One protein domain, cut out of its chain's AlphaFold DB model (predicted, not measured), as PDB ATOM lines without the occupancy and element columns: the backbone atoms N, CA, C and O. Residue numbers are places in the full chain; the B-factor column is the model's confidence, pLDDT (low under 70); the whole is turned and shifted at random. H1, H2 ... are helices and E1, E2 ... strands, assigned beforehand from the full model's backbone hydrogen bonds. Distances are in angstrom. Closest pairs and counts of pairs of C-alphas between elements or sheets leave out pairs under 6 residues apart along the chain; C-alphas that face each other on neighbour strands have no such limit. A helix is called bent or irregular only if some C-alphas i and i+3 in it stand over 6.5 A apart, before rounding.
ATOM      1  N   THR A 186     136.722 136.615 138.325       96.69
ATOM      2  CA  THR A 186     136.626 138.074 138.184       96.69
ATOM      3  C   THR A 186     135.487 138.693 138.995       96.69
ATOM      4  O   THR A 186     135.751 139.711 139.624       96.69
ATOM      5  N   PRO A 187     134.261 138.128 139.069       96.56
ATOM      6  CA  PRO A 187     133.205 138.699 139.905       96.56
ATOM      7  C   PRO A 187     133.609 138.879 141.374       96.56
ATOM      8  O   PRO A 187     133.374 139.940 141.948       96.56
ATOM      9  N   VAL A 188     134.270 137.881 141.968       96.56
ATOM     10  CA  VAL A 188     134.698 137.931 143.375       96.56
ATOM     11  C   VAL A 188     135.893 138.857 143.553       96.56
ATOM     12  O   VAL A 188     135.891 139.680 144.466       96.56
ATOM     13  N   VAL A 189     136.879 138.798 142.650       96.75
ATOM     14  CA  VAL A 189     138.001 139.746 142.683       96.75
ATOM     15  C   VAL A 189     137.485 141.176 142.537       96.75
ATOM     16  O   VAL A 189     137.885 142.041 143.300       96.75
ATOM     17  N   TYR A 190     136.540 141.446 141.641       97.25
ATOM     18  CA  TYR A 190     135.959 142.776 141.474       97.25
ATOM     19  C   TYR A 190     135.311 143.304 142.766       97.25
ATOM     20  O   TYR A 190     135.565 144.449 143.142       97.25
ATOM     21  N   LEU A 191     134.564 142.465 143.495       96.06
ATOM     22  CA  LEU A 191     134.021 142.820 144.815       96.06
ATOM     23  C   LEU A 191     135.132 143.130 145.831       96.06
ATOM     24  O   LEU A 191     135.051 144.139 146.534       96.06
ATOM     25  N   ARG A 192     136.205 142.328 145.854       94.56
ATOM     26  CA  ARG A 192     137.391 142.576 146.695       94.56
ATOM     27  C   ARG A 192     138.014 143.932 146.388       94.56
ATOM     28  O   ARG A 192     138.280 144.704 147.302       94.56
ATOM     29  N   LEU A 193     138.208 144.249 145.107       94.81
ATOM     30  CA  LEU A 193     138.795 145.521 144.683       94.81
ATOM     31  C   LEU A 193     137.917 146.706 145.096       94.81
ATOM     32  O   LEU A 193     138.446 147.697 145.604       94.81
ATOM     33  N   LEU A 194     136.592 146.612 144.931       93.81
ATOM     34  CA  LEU A 194     135.653 147.641 145.396       93.81
ATOM     35  C   LEU A 194     135.803 147.889 146.905       93.81
ATOM     36  O   LEU A 194     135.920 149.042 147.326       93.81
ATOM     37  N   ALA A 195     135.880 146.816 147.697       91.75
ATOM     38  CA  ALA A 195     136.013 146.900 149.149       91.75
ATOM     39  C   ALA A 195     137.398 147.393 149.607       91.75
ATOM     40  O   ALA A 195     137.493 148.160 150.561       91.75
ATOM     41  N   TRP A 196     138.485 146.990 148.943       91.31
ATOM     42  CA  TRP A 196     139.847 147.411 149.293       91.31
ATOM     43  C   TRP A 196     140.128 148.865 148.925       91.31
ATOM     44  O   TRP A 196     140.852 149.558 149.638       91.31
ATOM     45  N   THR A 197     139.565 149.345 147.818       89.44
ATOM     46  CA  THR A 197     139.792 150.712 147.323       89.44
ATOM     47  C   THR A 197     138.871 151.747 147.963       89.44
ATOM     48  O   THR A 197     139.005 152.934 147.680       89.44
ATOM     49  N   GLU A 198     137.949 151.349 148.839       86.31
ATOM     50  CA  GLU A 198     137.114 152.283 149.596       86.31
ATOM     51  C   GLU A 198     137.933 153.157 150.546       86.31
ATOM     52  O   GLU A 198     138.975 152.739 151.062       86.31
ATOM     53  N   ALA A 199     137.504 154.409 150.711       74.94
ATOM     54  CA  ALA A 199     138.120 155.330 151.652       74.94
ATOM     55  C   ALA A 199     137.984 154.761 153.070       74.94
ATOM     56  O   ALA A 199     136.924 154.275 153.444       74.94
ATOM     57  N   GLY A 200     139.075 154.766 153.836       74.00
ATOM     58  CA  GLY A 200     139.074 154.194 155.185       74.00
ATOM     59  C   GLY A 200     139.008 152.663 155.247       74.00
ATOM     60  O   GLY A 200     138.959 152.126 156.348       74.00
ATOM     61  N   ALA A 201     139.049 151.936 154.120       82.12
ATOM     62  CA  ALA A 201     139.032 150.477 154.174       82.12
ATOM     63  C   ALA A 201     140.258 149.923 154.908       82.12
ATOM     64  O   ALA A 201     141.404 150.117 154.479       82.12
ATOM     65  N   THR A 202     139.982 149.189 155.983       80.44
ATOM     66  CA  THR A 202     140.964 148.426 156.746       80.44
ATOM     67  C   THR A 202     141.367 147.187 155.957       80.44
ATOM     68  O   THR A 202     140.528 146.362 155.596       80.44
ATOM     69  N   LEU A 203     142.660 147.066 155.675       86.88
ATOM     70  CA  LEU A 203     143.246 145.890 155.037       86.88
ATOM     71  C   LEU A 203     143.848 144.961 156.101       86.88
ATOM     72  O   LEU A 203     144.173 145.440 157.194       86.88
ATOM     73  N   PRO A 204     144.010 143.656 155.810       86.75
ATOM     74  CA  PRO A 204     144.599 142.719 156.759       86.75
ATOM     75  C   PRO A 204     145.956 143.192 157.295       86.75
ATOM     76  O   PRO A 204     146.786 143.750 156.568       86.75
ATOM     77  N   ARG A 205     146.186 142.955 158.590       81.88
ATOM     78  CA  ARG A 205     147.456 143.287 159.244       81.88
ATOM     79  C   ARG A 205     148.584 142.502 158.571       81.88
ATOM     80  O   ARG A 205     148.493 141.291 158.429       81.88
ATOM     81  N   GLY A 206     149.646 143.198 158.166       84.31
ATOM     82  CA  GLY A 206     150.791 142.602 157.465       84.31
ATOM     83  C   GLY A 206     150.806 142.851 155.956       84.31
ATOM     84  O   GLY A 206     151.860 142.715 155.336       84.31
ATOM     85  N   TRP A 207     149.692 143.300 155.369       92.44
ATOM     86  CA  TRP A 207     149.692 143.776 153.989       92.44
ATOM     87  C   TRP A 207     150.336 145.153 153.918       92.44
ATOM     88  O   TRP A 207     150.066 146.029 154.743       92.44
ATOM     89  N   ARG A 208     151.168 145.373 152.900       91.06
ATOM     90  CA  ARG A 208     151.716 146.705 152.629       91.06
ATOM     91  C   ARG A 208     150.886 147.360 151.547       91.06
ATOM     92  O   ARG A 208     150.881 146.905 150.409       91.06
ATOM     93  N   ALA A 209     150.177 148.418 151.912       91.81
ATOM     94  CA  ALA A 209     149.281 149.122 151.014       91.81
ATOM     95  C   ALA A 209     149.718 150.571 150.828       91.81
ATOM     96  O   ALA A 209     150.062 151.260 151.788       91.81
ATOM     97  N   ARG A 210     149.654 151.058 149.590       91.06
ATOM     98  CA  ARG A 210     149.853 152.470 149.263       91.06
ATOM     99  C   ARG A 210     148.734 152.940 148.350       91.06
ATOM    100  O   ARG A 210     148.554 152.408 147.256       91.06
ATOM    101  N   ARG A 211     148.005 153.961 148.795       89.12
ATOM    102  CA  ARG A 211     146.978 154.641 147.998       89.12
ATOM    103  C   ARG A 211     147.618 155.816 147.262       89.12
ATOM    104  O   ARG A 211     148.308 156.631 147.870       89.12
ATOM    105  N   GLY A 212     147.440 155.856 145.948       82.31
ATOM    106  CA  GLY A 212     147.890 156.944 145.085       82.31
ATOM    107  C   GLY A 212     146.797 157.989 144.861       82.31
ATOM    108  O   GLY A 212     145.624 157.766 145.161       82.31
ATOM    109  N   ARG A 213     147.176 159.135 144.283       76.94
ATOM    110  CA  ARG A 213     146.201 160.098 143.741       76.94
ATOM    111  C   ARG A 213     145.421 159.438 142.595       76.94
ATOM    112  O   ARG A 213     145.992 158.638 141.865       76.94
ATOM    113  N   GLY A 214     144.134 159.757 142.449       72.50
ATOM    114  CA  GLY A 214     143.279 159.181 141.397       72.50
ATOM    115  C   GLY A 214     142.702 157.792 141.705       72.50
ATOM    116  O   GLY A 214     142.281 157.100 140.788       72.50
ATOM    117  N   GLY A 215     142.695 157.363 142.973       75.56
ATOM    118  CA  GLY A 215     142.049 156.109 143.390       75.56
ATOM    119  C   GLY A 215     142.863 154.839 143.118       75.56
ATOM    120  O   GLY A 215     142.369 153.734 143.329       75.56
ATOM    121  N   HIS A 216     144.122 154.981 142.692       86.12
ATOM    122  CA  HIS A 216     145.034 153.856 142.520       86.12
ATOM    123  C   HIS A 216     145.425 153.226 143.861       86.12
ATOM    124  O   HIS A 216     145.685 153.924 144.845       86.12
ATOM    125  N   LEU A 217     145.543 151.901 143.880       93.00
ATOM    126  CA  LEU A 217     145.941 151.124 145.045       93.00
ATOM    127  C   LEU A 217     147.075 150.167 144.668       93.00
ATOM    128  O   LEU A 217     146.948 149.370 143.744       93.00
ATOM    129  N   SER A 218     148.195 150.253 145.384       94.44
ATOM    130  CA  SER A 218     149.264 149.252 145.342       94.44
ATOM    131  C   SER A 218     149.223 148.407 146.608       94.44
ATOM    132  O   SER A 218     149.115 148.968 147.699       94.44
ATOM    133  N   LEU A 219     149.306 147.084 146.468       95.38
ATOM    134  CA  LEU A 219     149.232 146.120 147.569       95.38
ATOM    135  C   LEU A 219     150.362 145.103 147.475       95.38
ATOM    136  O   LEU A 219     150.641 144.600 146.392       95.38
ATOM    137  N   GLU A 220     150.936 144.739 148.616       96.44
ATOM    138  CA  GLU A 220     151.746 143.533 148.776       96.44
ATOM    139  C   GLU A 220     150.992 142.546 149.667       96.44
ATOM    140  O   GLU A 220     150.751 142.823 150.845       96.44
ATOM    141  N   ILE A 221     150.625 141.402 149.092       95.94
ATOM    142  CA  ILE A 221     149.880 140.328 149.750       95.94
ATOM    143  C   ILE A 221     150.855 139.185 150.053       95.94
ATOM    144  O   ILE A 221     151.461 138.656 149.113       95.94
ATOM    145  N   PRO A 222     151.029 138.774 151.321       94.50
ATOM    146  CA  PRO A 222     151.902 137.661 151.682       94.50
ATOM    147  C   PRO A 222     151.584 136.384 150.898       94.50
ATOM    148  O   PRO A 222     150.421 136.072 150.643       94.50
ATOM    149  N   ALA A 223     152.618 135.611 150.549       92.06
ATOM    150  CA  ALA A 223     152.469 134.412 149.724       92.06
ATOM    151  C   ALA A 223     151.428 133.412 150.262       92.06
ATOM    152  O   ALA A 223     150.676 132.814 149.494       92.06
ATOM    153  N   VAL A 224     151.363 133.272 151.587       90.62
ATOM    154  CA  VAL A 224     150.444 132.370 152.296       90.62
ATOM    155  C   VAL A 224     148.973 132.792 152.200       90.62
ATOM    156  O   VAL A 224     148.090 131.955 152.339       90.62
ATOM    157  N   GLU A 225     148.700 134.065 151.908       92.75
ATOM    158  CA  GLU A 225     147.348 134.634 151.851       92.75
ATOM    159  C   GLU A 225     146.849 134.865 150.418       92.75
ATOM    160  O   GLU A 225     145.664 135.124 150.224       92.75
ATOM    161  N   MET A 226     147.718 134.746 149.402       92.44
ATOM    162  CA  MET A 226     147.426 135.143 148.013       92.44
ATOM    163  C   MET A 226     146.109 134.580 147.473       92.44
ATOM    164  O   MET A 226     145.337 135.306 146.853       92.44
ATOM    165  N   GLN A 227     145.843 133.291 147.693       91.75
ATOM    166  CA  GLN A 227     144.637 132.657 147.160       91.75
ATOM    167  C   GLN A 227     143.384 133.210 147.842       91.75
ATOM    168  O   GLN A 227     142.499 133.735 147.164       91.75
ATOM    169  N   ALA A 228     143.350 133.167 149.177       91.75
ATOM    170  CA  ALA A 228     142.213 133.641 149.957       91.75
ATOM    171  C   ALA A 228     141.953 135.136 149.723       91.75
ATOM    172  O   ALA A 228     140.801 135.547 149.611       91.75
ATOM    173  N   ALA A 229     143.014 135.934 149.573       93.06
ATOM    174  CA  ALA A 229     142.941 137.346 149.214       93.06
ATOM    175  C   ALA A 229     142.231 137.576 147.872       93.06
ATOM    176  O   ALA A 229     141.407 138.478 147.753       93.06
ATOM    177  N   LEU A 230     142.521 136.743 146.872       93.75
ATOM    178  CA  LEU A 230     141.906 136.792 145.543       93.75
ATOM    179  C   LEU A 230     140.535 136.091 145.488       93.75
ATOM    180  O   LEU A 230     139.960 135.952 144.410       93.75
ATOM    181  N   GLY A 231     140.006 135.641 146.630       92.25
ATOM    182  CA  GLY A 231     138.725 134.943 146.704       92.25
ATOM    183  C   GLY A 231     138.748 133.548 146.076       92.25
ATOM    184  O   GLY A 231     137.716 133.084 145.594       92.25
ATOM    185  N   ALA A 232     139.903 132.881 146.068       90.50
ATOM    186  CA  ALA A 232     140.074 131.517 145.572       90.50
ATOM    187  C   ALA A 232     140.768 130.620 146.615       90.50
ATOM    188  O   ALA A 232     141.475 131.100 147.495       90.50
ATOM    189  N   SER A 233     140.603 129.304 146.524       88.25
ATOM    190  CA  SER A 233     141.366 128.327 147.323       88.25
ATOM    191  C   SER A 233     141.677 127.088 146.495       88.25
ATOM    192  O   SER A 233     140.927 126.794 145.583       88.25
ATOM    193  N   GLY A 234     142.730 126.327 146.804       82.81
ATOM    194  CA  GLY A 234     142.989 125.023 146.171       82.81
ATOM    195  C   GLY A 234     143.882 125.039 144.922       82.81
ATOM    196  O   GLY A 234     144.012 124.007 144.263       82.81
ATOM    197  N   MET A 235     144.534 126.161 144.605       85.12
ATOM    198  CA  MET A 235     145.541 126.239 143.542       85.12
ATOM    199  C   MET A 235     146.902 125.755 144.052       85.12
ATOM    200  O   MET A 235     147.352 126.140 145.127       85.12
ATOM    201  N   VAL A 236     147.579 124.910 143.274       82.38
ATOM    202  CA  VAL A 236     148.788 124.198 143.732       82.38
ATOM    203  C   VAL A 236     150.077 125.021 143.660       82.38
ATOM    204  O   VAL A 236     151.050 124.683 144.324       82.38
ATOM    205  N   SER A 237     150.124 126.089 142.855       86.88
ATOM    206  CA  SER A 237     151.350 126.873 142.664       86.88
ATOM    207  C   SER A 237     151.083 128.340 142.302       86.88
ATOM    208  O   SER A 237     150.036 128.652 141.728       86.88
ATOM    209  N   PRO A 238     152.045 129.253 142.546       88.69
ATOM    210  CA  PRO A 238     151.965 130.634 142.065       88.69
ATOM    211  C   PRO A 238     151.803 130.736 140.543       88.69
ATOM    212  O   PRO A 238     151.074 131.595 140.059       88.69
ATOM    213  N   SER A 239     152.412 129.826 139.773       88.06
ATOM    214  CA  SER A 239     152.221 129.782 138.315       88.06
ATOM    215  C   SER A 239     150.767 129.487 137.940       88.06
ATOM    216  O   SER A 239     150.228 130.131 137.042       88.06
ATOM    217  N   ALA A 240     150.109 128.564 138.653       87.50
ATOM    218  CA  ALA A 240     148.690 128.280 138.453       87.50
ATOM    219  C   ALA A 240     147.820 129.499 138.801       87.50
ATOM    220  O   ALA A 240     146.917 129.830 138.039       87.50
ATOM    221  N   ILE A 241     148.140 130.218 139.885       90.88
ATOM    222  CA  ILE A 241     147.476 131.487 140.237       90.88
ATOM    223  C   ILE A 241     147.645 132.512 139.103       90.88
ATOM    224  O   ILE A 241     146.671 133.132 138.679       90.88
ATOM    225  N   GLY A 242     148.858 132.665 138.565       91.25
ATOM    226  CA  GLY A 242     149.146 133.575 137.454       91.25
ATOM    227  C   GLY A 242     148.340 133.257 136.190       91.25
ATOM    228  O   GLY A 242     147.683 134.134 135.634       91.25
ATOM    229  N   GLN A 243     148.362 131.997 135.751       89.31
ATOM    230  CA  GLN A 243     147.764 131.567 134.480       89.31
ATOM    231  C   GLN A 243     146.244 131.382 134.544       89.31
ATOM    232  O   GLN A 243     145.547 131.737 133.598       89.31
ATOM    233  N   GLN A 244     145.719 130.817 135.635       88.06
ATOM    234  CA  GLN A 244     144.306 130.428 135.732       88.06
ATOM    235  C   GLN A 244     143.428 131.498 136.393       88.06
ATOM    236  O   GLN A 244     142.212 131.486 136.196       88.06
ATOM    237  N   LEU A 245     144.019 132.411 137.174       92.06
ATOM    238  CA  LEU A 245     143.297 133.465 137.889       92.06
ATOM    239  C   LEU A 245     143.725 134.852 137.415       92.06
ATOM    240  O   LEU A 245     142.924 135.549 136.799       92.06
ATOM    241  N   LEU A 246     144.965 135.263 137.691       96.00
ATOM    242  CA  LEU A 246     145.375 136.663 137.552       96.00
ATOM    243  C   LEU A 246     145.372 137.143 136.097       96.00
ATOM    244  O   LEU A 246     144.883 138.236 135.833       96.00
ATOM    245  N   GLY A 247     145.865 136.338 135.152       95.88
ATOM    246  CA  GLY A 247     145.834 136.659 133.720       95.88
ATOM    247  C   GLY A 247     144.410 136.892 133.192       95.88
ATOM    248  O   GLY A 247     144.119 137.993 132.720       95.88
ATOM    249  N   PRO A 248     143.494 135.911 133.323       95.31
ATOM    250  CA  PRO A 248     142.098 136.072 132.912       95.31
ATOM    251  C   PRO A 248     141.363 137.218 133.627       95.31
ATOM    252  O   PRO A 248     140.581 137.935 133.004       95.31
ATOM    253  N   VAL A 249     141.628 137.425 134.922       97.19
ATOM    254  CA  VAL A 249     141.053 138.541 135.695       97.19
ATOM    255  C   VAL A 249     141.551 139.889 135.174       97.19
ATOM    256  O   VAL A 249     140.743 140.793 134.965       97.19
ATOM    257  N   ALA A 250     142.853 140.028 134.917       97.69
ATOM    258  CA  ALA A 250     143.426 141.246 134.348       97.69
ATOM    259  C   ALA A 250     142.804 141.570 132.984       97.69
ATOM    260  O   ALA A 250     142.502 142.728 132.689       97.69
ATOM    261  N   GLU A 251     142.571 140.547 132.157       96.81
ATOM    262  CA  GLU A 251     141.922 140.719 130.862       96.81
ATOM    263  C   GLU A 251     140.483 141.236 131.000       96.81
ATOM    264  O   GLU A 251     140.128 142.220 130.346       96.81
ATOM    265  N   ASP A 252     139.670 140.617 131.859       96.62
ATOM    266  CA  ASP A 252     138.293 141.053 132.095       96.62
ATOM    267  C   ASP A 252     138.221 142.473 132.677       96.62
ATOM    268  O   ASP A 252     137.429 143.293 132.208       96.62
ATOM    269  N   LEU A 253     139.057 142.788 133.672       97.00
ATOM    270  CA  LEU A 253     139.088 144.110 134.306       97.00
ATOM    271  C   LEU A 253     139.511 145.198 133.314       97.00
ATOM    272  O   LEU A 253     138.881 146.256 133.239       97.00
ATOM    273  N   ARG A 254     140.496 144.910 132.456       95.81
ATOM    274  CA  ARG A 254     140.905 145.817 131.377       95.81
ATOM    275  C   ARG A 254     139.763 146.099 130.399       95.81
ATOM    276  O   ARG A 254     139.611 147.243 129.976       95.81
ATOM    277  N   ARG A 255     138.932 145.101 130.055       94.56
ATOM    278  CA  ARG A 255     137.769 145.289 129.157       94.56
ATOM    279  C   ARG A 255     136.749 146.281 129.718       94.56
ATOM    280  O   ARG A 255     136.096 146.969 128.935       94.56
ATOM    281  N   VAL A 256     136.626 146.370 131.042       95.50
ATOM    282  CA  VAL A 256     135.741 147.332 131.723       95.50
ATOM    283  C   VAL A 256     136.459 148.615 132.151       95.50
ATOM    284  O   VAL A 256     135.864 149.456 132.821       95.50
ATOM    285  N   GLY A 257     137.719 148.804 131.745       94.88
ATOM    286  CA  GLY A 257     138.486 150.024 131.993       94.88
ATOM    287  C   GLY A 257     139.156 150.106 133.365       94.88
ATOM    288  O   GLY A 257     139.506 151.205 133.784       94.88
ATOM    289  N   VAL A 258     139.350 148.981 134.060       94.88
ATOM    290  CA  VAL A 258     140.051 148.922 135.352       94.88
ATOM    291  C   VAL A 258     141.461 148.354 135.144       94.88
ATOM    292  O   VAL A 258     141.597 147.165 134.847       94.88
ATOM    293  N   PRO A 259     142.524 149.168 135.291       94.75
ATOM    294  CA  PRO A 259     143.897 148.675 135.302       94.75
ATOM    295  C   PRO A 259     144.121 147.678 136.443       94.75
ATOM    296  O   PRO A 259     143.800 147.968 137.597       94.75
ATOM    297  N   PHE A 260     144.686 146.518 136.121       96.62
ATOM    298  CA  PHE A 260     145.039 145.481 137.084       96.62
ATOM    299  C   PHE A 260     146.354 144.831 136.649       96.62
ATOM    300  O   PHE A 260     146.392 144.060 135.692       96.62
ATOM    301  N   GLU A 261     147.434 145.176 137.341       96.69
ATOM    302  CA  GLU A 261     148.773 144.629 137.119       96.69
ATOM    303  C   GLU A 261     149.189 143.792 138.323       96.69
ATOM    304  O   GLU A 261     148.820 144.093 139.464       96.69
ATOM    305  N   TRP A 262     149.988 142.756 138.076       97.06
ATOM    306  CA  TRP A 262     150.464 141.867 139.123       97.06
ATOM    307  C   TRP A 262     151.900 141.406 138.880       97.06
ATOM    308  O   TRP A 262     152.344 141.281 137.741       97.06
ATOM    309  N   GLU A 263     152.612 141.123 139.968       96.56
ATOM    310  CA  GLU A 263     153.970 140.581 139.954       96.56
ATOM    311  C   GLU A 263     154.182 139.669 141.171       96.56
ATOM    312  O   GLU A 263     153.728 139.976 142.276       96.56
ATOM    313  N   PHE A 264     154.893 138.553 140.994       95.69
ATOM    314  CA  PHE A 264     155.363 137.743 142.120       95.69
ATOM    315  C   PHE A 264     156.751 138.208 142.563       95.69
ATOM    316  O   PHE A 264     157.734 137.990 141.855       95.69
ATOM    317  N   GLU A 265     156.856 138.767 143.767       94.44
ATOM    318  CA  GLU A 265     158.156 139.048 144.373       94.44
ATOM    319  C   GLU A 265     158.729 137.744 144.940       94.44
ATOM    320  O   GLU A 265     158.092 137.066 145.753       94.44
ATOM    321  N   ARG A 266     159.946 137.380 144.530       91.38
ATOM    322  CA  ARG A 266     160.648 136.202 145.054       91.38
ATOM    323  C   ARG A 266     161.540 136.573 146.234       91.38
ATOM    324  O   ARG A 266     162.169 137.626 146.249       91.38
ATOM    325  N   SER A 267     161.614 135.684 147.219       88.44
ATOM    326  CA  SER A 267     162.598 135.776 148.293       88.44
ATOM    327  C   SER A 267     163.976 135.380 147.755       88.44
ATOM    328  O   SER A 267     164.114 134.245 147.289       88.44
ATOM    329  N   PRO A 268     165.001 136.243 147.874       81.25
ATOM    330  CA  PRO A 268     166.358 135.909 147.443       81.25
ATOM    331  C   PRO A 268     166.984 134.790 148.289       81.25
ATOM    332  O   PRO A 268     167.881 134.103 147.820       81.25
ATOM    333  N   VAL A 269     166.494 134.574 149.516       81.94
ATOM    334  CA  VAL A 269     167.050 133.587 150.461       81.94
ATOM    335  C   VAL A 269     166.295 132.254 150.421       81.94
ATOM    336  O   VAL A 269     166.886 131.201 150.615       81.94
ATOM    337  N   LYS A 270     164.976 132.279 150.179       79.06
ATOM    338  CA  LYS A 270     164.107 131.086 150.290       79.06
ATOM    339  C   LYS A 270     163.748 130.438 148.949       79.06
ATOM    340  O   LYS A 270     162.936 129.522 148.933       79.06
ATOM    341  N   ASN A 271     164.303 130.937 147.841       80.38
ATOM    342  CA  ASN A 271     164.069 130.441 146.478       80.38
ATOM    343  C   ASN A 271     162.574 130.193 146.153       80.38
ATOM    344  O   ASN A 271     162.199 129.215 145.511       80.38
ATOM    345  N   GLY A 272     161.700 131.084 146.631       86.81
ATOM    346  CA  GLY A 272     160.244 130.945 146.557       86.81
ATOM    347  C   GLY A 272     159.538 132.299 146.527       86.81
ATOM    348  O   GLY A 272     160.158 133.336 146.765       86.81
ATOM    349  N   VAL A 273     158.240 132.309 146.215       92.56
ATOM    350  CA  VAL A 273     157.441 133.546 146.202       92.56
ATOM    351  C   VAL A 273     157.264 134.052 147.632       92.56
ATOM    352  O   VAL A 273     156.828 133.313 148.510       92.56
ATOM    353  N   LYS A 274     157.620 135.315 147.859       94.00
ATOM    354  CA  LYS A 274     157.475 136.025 149.133       94.00
ATOM    355  C   LYS A 274     156.106 136.691 149.233       94.00
ATOM    356  O   LYS A 274     155.430 136.559 150.252       94.00
ATOM    357  N   CYS A 275     155.703 137.403 148.185       95.56
ATOM    358  CA  CYS A 275     154.414 138.079 148.116       95.56
ATOM    359  C   CYS A 275     153.950 138.265 146.667       95.56
ATOM    360  O   CYS A 275     154.730 138.179 145.715       95.56
ATOM    361  N   LEU A 276     152.655 138.528 146.526       96.94
ATOM    362  CA  LEU A 276     152.032 139.044 145.318       96.94
ATOM    363  C   LEU A 276     151.941 140.561 145.433       96.94
ATOM    364  O   LEU A 276     151.311 141.078 146.357       96.94
ATOM    365  N   ARG A 277     152.537 141.267 144.479       97.12
ATOM    366  CA  ARG A 277     152.347 142.703 144.310       97.12
ATOM    367  C   ARG A 277     151.215 142.943 143.328       97.12
ATOM    368  O   ARG A 277     151.231 142.382 142.236       97.12
ATOM    369  N   LEU A 278     150.260 143.785 143.705       97.12
ATOM    370  CA  LEU A 278     149.166 144.230 142.848       97.12
ATOM    371  C   LEU A 278     149.229 145.741 142.663       97.12
ATOM    372  O   LEU A 278     149.477 146.474 143.623       97.12
ATOM    373  N   ARG A 279     148.933 146.207 141.450       95.88
ATOM    374  CA  ARG A 279     148.597 147.607 141.172       95.88
ATOM    375  C   ARG A 279     147.225 147.661 140.529       95.88
ATOM    376  O   ARG A 279     146.976 147.034 139.505       95.88
ATOM    377  N   ILE A 280     146.334 148.399 141.169       94.94
ATOM    378  CA  ILE A 280     144.904 148.414 140.886       94.94
ATOM    379  C   ILE A 280     144.509 149.862 140.589       94.94
ATOM    380  O   ILE A 280     144.846 150.768 141.354       94.94
ATOM    381  N   GLY A 281     143.825 150.104 139.473       92.81
ATOM    382  CA  GLY A 281     143.126 151.369 139.223       92.81
ATOM    383  C   GLY A 281     141.747 151.400 139.877       92.81
ATOM    384  O   GLY A 281     141.250 150.362 140.296       92.81
ATOM    385  N   ASP A 282     141.124 152.577 139.966       90.88
ATOM    386  CA  ASP A 282     139.843 152.735 140.667       90.88
ATOM    387  C   ASP A 282     138.722 151.872 140.038       90.88
ATOM    388  O   ASP A 282     138.259 152.171 138.930       90.88
ATOM    389  N   PRO A 283     138.234 150.819 140.727       91.69
ATOM    390  CA  PRO A 283     137.192 149.940 140.204       91.69
ATOM    391  C   PRO A 283     135.818 150.620 140.118       91.69
ATOM    392  O   PRO A 283     134.934 150.103 139.431       91.69
ATOM    393  N   ARG A 284     135.621 151.780 140.764       88.88
ATOM    394  CA  ARG A 284     134.394 152.590 140.632       88.88
ATOM    395  C   ARG A 284     134.308 153.296 139.283       88.88
ATOM    396  O   ARG A 284     133.217 153.631 138.833       88.88
ATOM    397  N   GLY A 285     135.449 153.484 138.619       87.44
ATOM    398  CA  GLY A 285     135.527 153.998 137.256       87.44
ATOM    399  C   GLY A 285     135.168 152.968 136.181       87.44
ATOM    400  O   GLY A 285     135.146 153.331 135.002       87.44
ATOM    401  N   ALA A 286     134.897 151.711 136.559       91.44
ATOM    402  CA  ALA A 286     134.564 150.645 135.626       91.44
ATOM    403  C   ALA A 286     133.314 150.982 134.806       91.44
ATOM    404  O   ALA A 286     132.321 151.501 135.318       91.44
ATOM    405  N   ARG A 287     133.343 150.660 133.513       92.38
ATOM    406  CA  ARG A 287     132.228 150.908 132.596       92.38
ATOM    407  C   ARG A 287     131.901 149.656 131.814       92.38
ATOM    408  O   ARG A 287     132.783 148.898 131.418       92.38
ATOM    409  N   VAL A 288     130.613 149.484 131.532       88.62
ATOM    410  CA  VAL A 288     130.149 148.462 130.594       88.62
ATOM    411  C   VAL A 288     130.893 148.660 129.267       88.62
ATOM    412  O   VAL A 288     130.889 149.786 128.752       88.62
ATOM    413  N   PRO A 289     131.520 147.613 128.699       83.94
ATOM    414  CA  PRO A 289     132.245 147.747 127.447       83.94
ATOM    415  C   PRO A 289     131.313 148.310 126.375       83.94
ATOM    416  O   PRO A 289     130.193 147.820 126.184       83.94
ATOM    417  N   LYS A 290     131.758 149.355 125.668       75.44
ATOM    418  CA  LYS A 290     131.019 149.840 124.500       75.44
ATOM    419  C   LYS A 290     130.926 148.671 123.525       75.44
ATOM    420  O   LYS A 290     131.949 148.088 123.178       75.44
TER     421      LYS A 290
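AT A GLANCE: This is residues 186 to 290 of the 319 residues of an uncharacterized protein of Methylobacterium sp. B4 (UniProt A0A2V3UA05). A twisted sheet of four antiparallel strands, in the order E1 E2 E4 E3, has the long helix H3 over one face, along the edge strand E3. H1 starts at H3, about perpendicular to it. The printed part has 105 residues, with named elements in the order H1 E1 E2 H2 H3 E3 E4, mixed in class. It is compact, with a radius of gyration of the C-alphas of 13.6 A, and spans 44 by 28 by 21 A.

HOW THE PARTS SIT: Begin at H1, residues 186 to 196, which only grazes the sheet. Next, E1, residues 208 to 211, and E2, residues 217 to 222, form a hairpin, with N 210 and O 218 2.9 A apart. H2, residues 226 to 229, only grazes the sheet. H3, residues 238 to 255, touches H1 with residues 248 to 253 alone, at 82 degrees; their closest C-alphas, Thr 186 and Val 249, are 5.1 A apart. Two layers follow: H3 lies over E3, residues 260 to 267, at a height over the sheet of 8.5 A. E4, residues 272 to 280, forms a hairpin with E3, N 263 to O 277 2.9 A, and is antiparallel to E2, N 219 to O 278 2.9 A. E2, H2 H3 and E3 make a split strand-helix-strand unit, E4 between its strands, with a right-handed crossover. O i to N i+4 pairs are within hydrogen-bond range throughout H1 and in 11 of 14 in H3; H2 is too short for one.

IN THESE COORDINATES: Find C-alpha 186 at (136.626, 138.074, 138.184); H1 runs 14.9 A. H3 runs 24.1 A, kinked by 31 degrees near residue 245 and only just irregular, C-alphas 244 and 247 being 6.7 A apart. E4 runs 23.9 A to C-alpha 280 at (144.904, 148.414, 140.886).

THE WHOLE: The C-alphas farthest apart, Val 269 and Lys 290, are 47.3 A apart. The printed part has no cut; the link H1 to E1 is long. No printed residue is under 70.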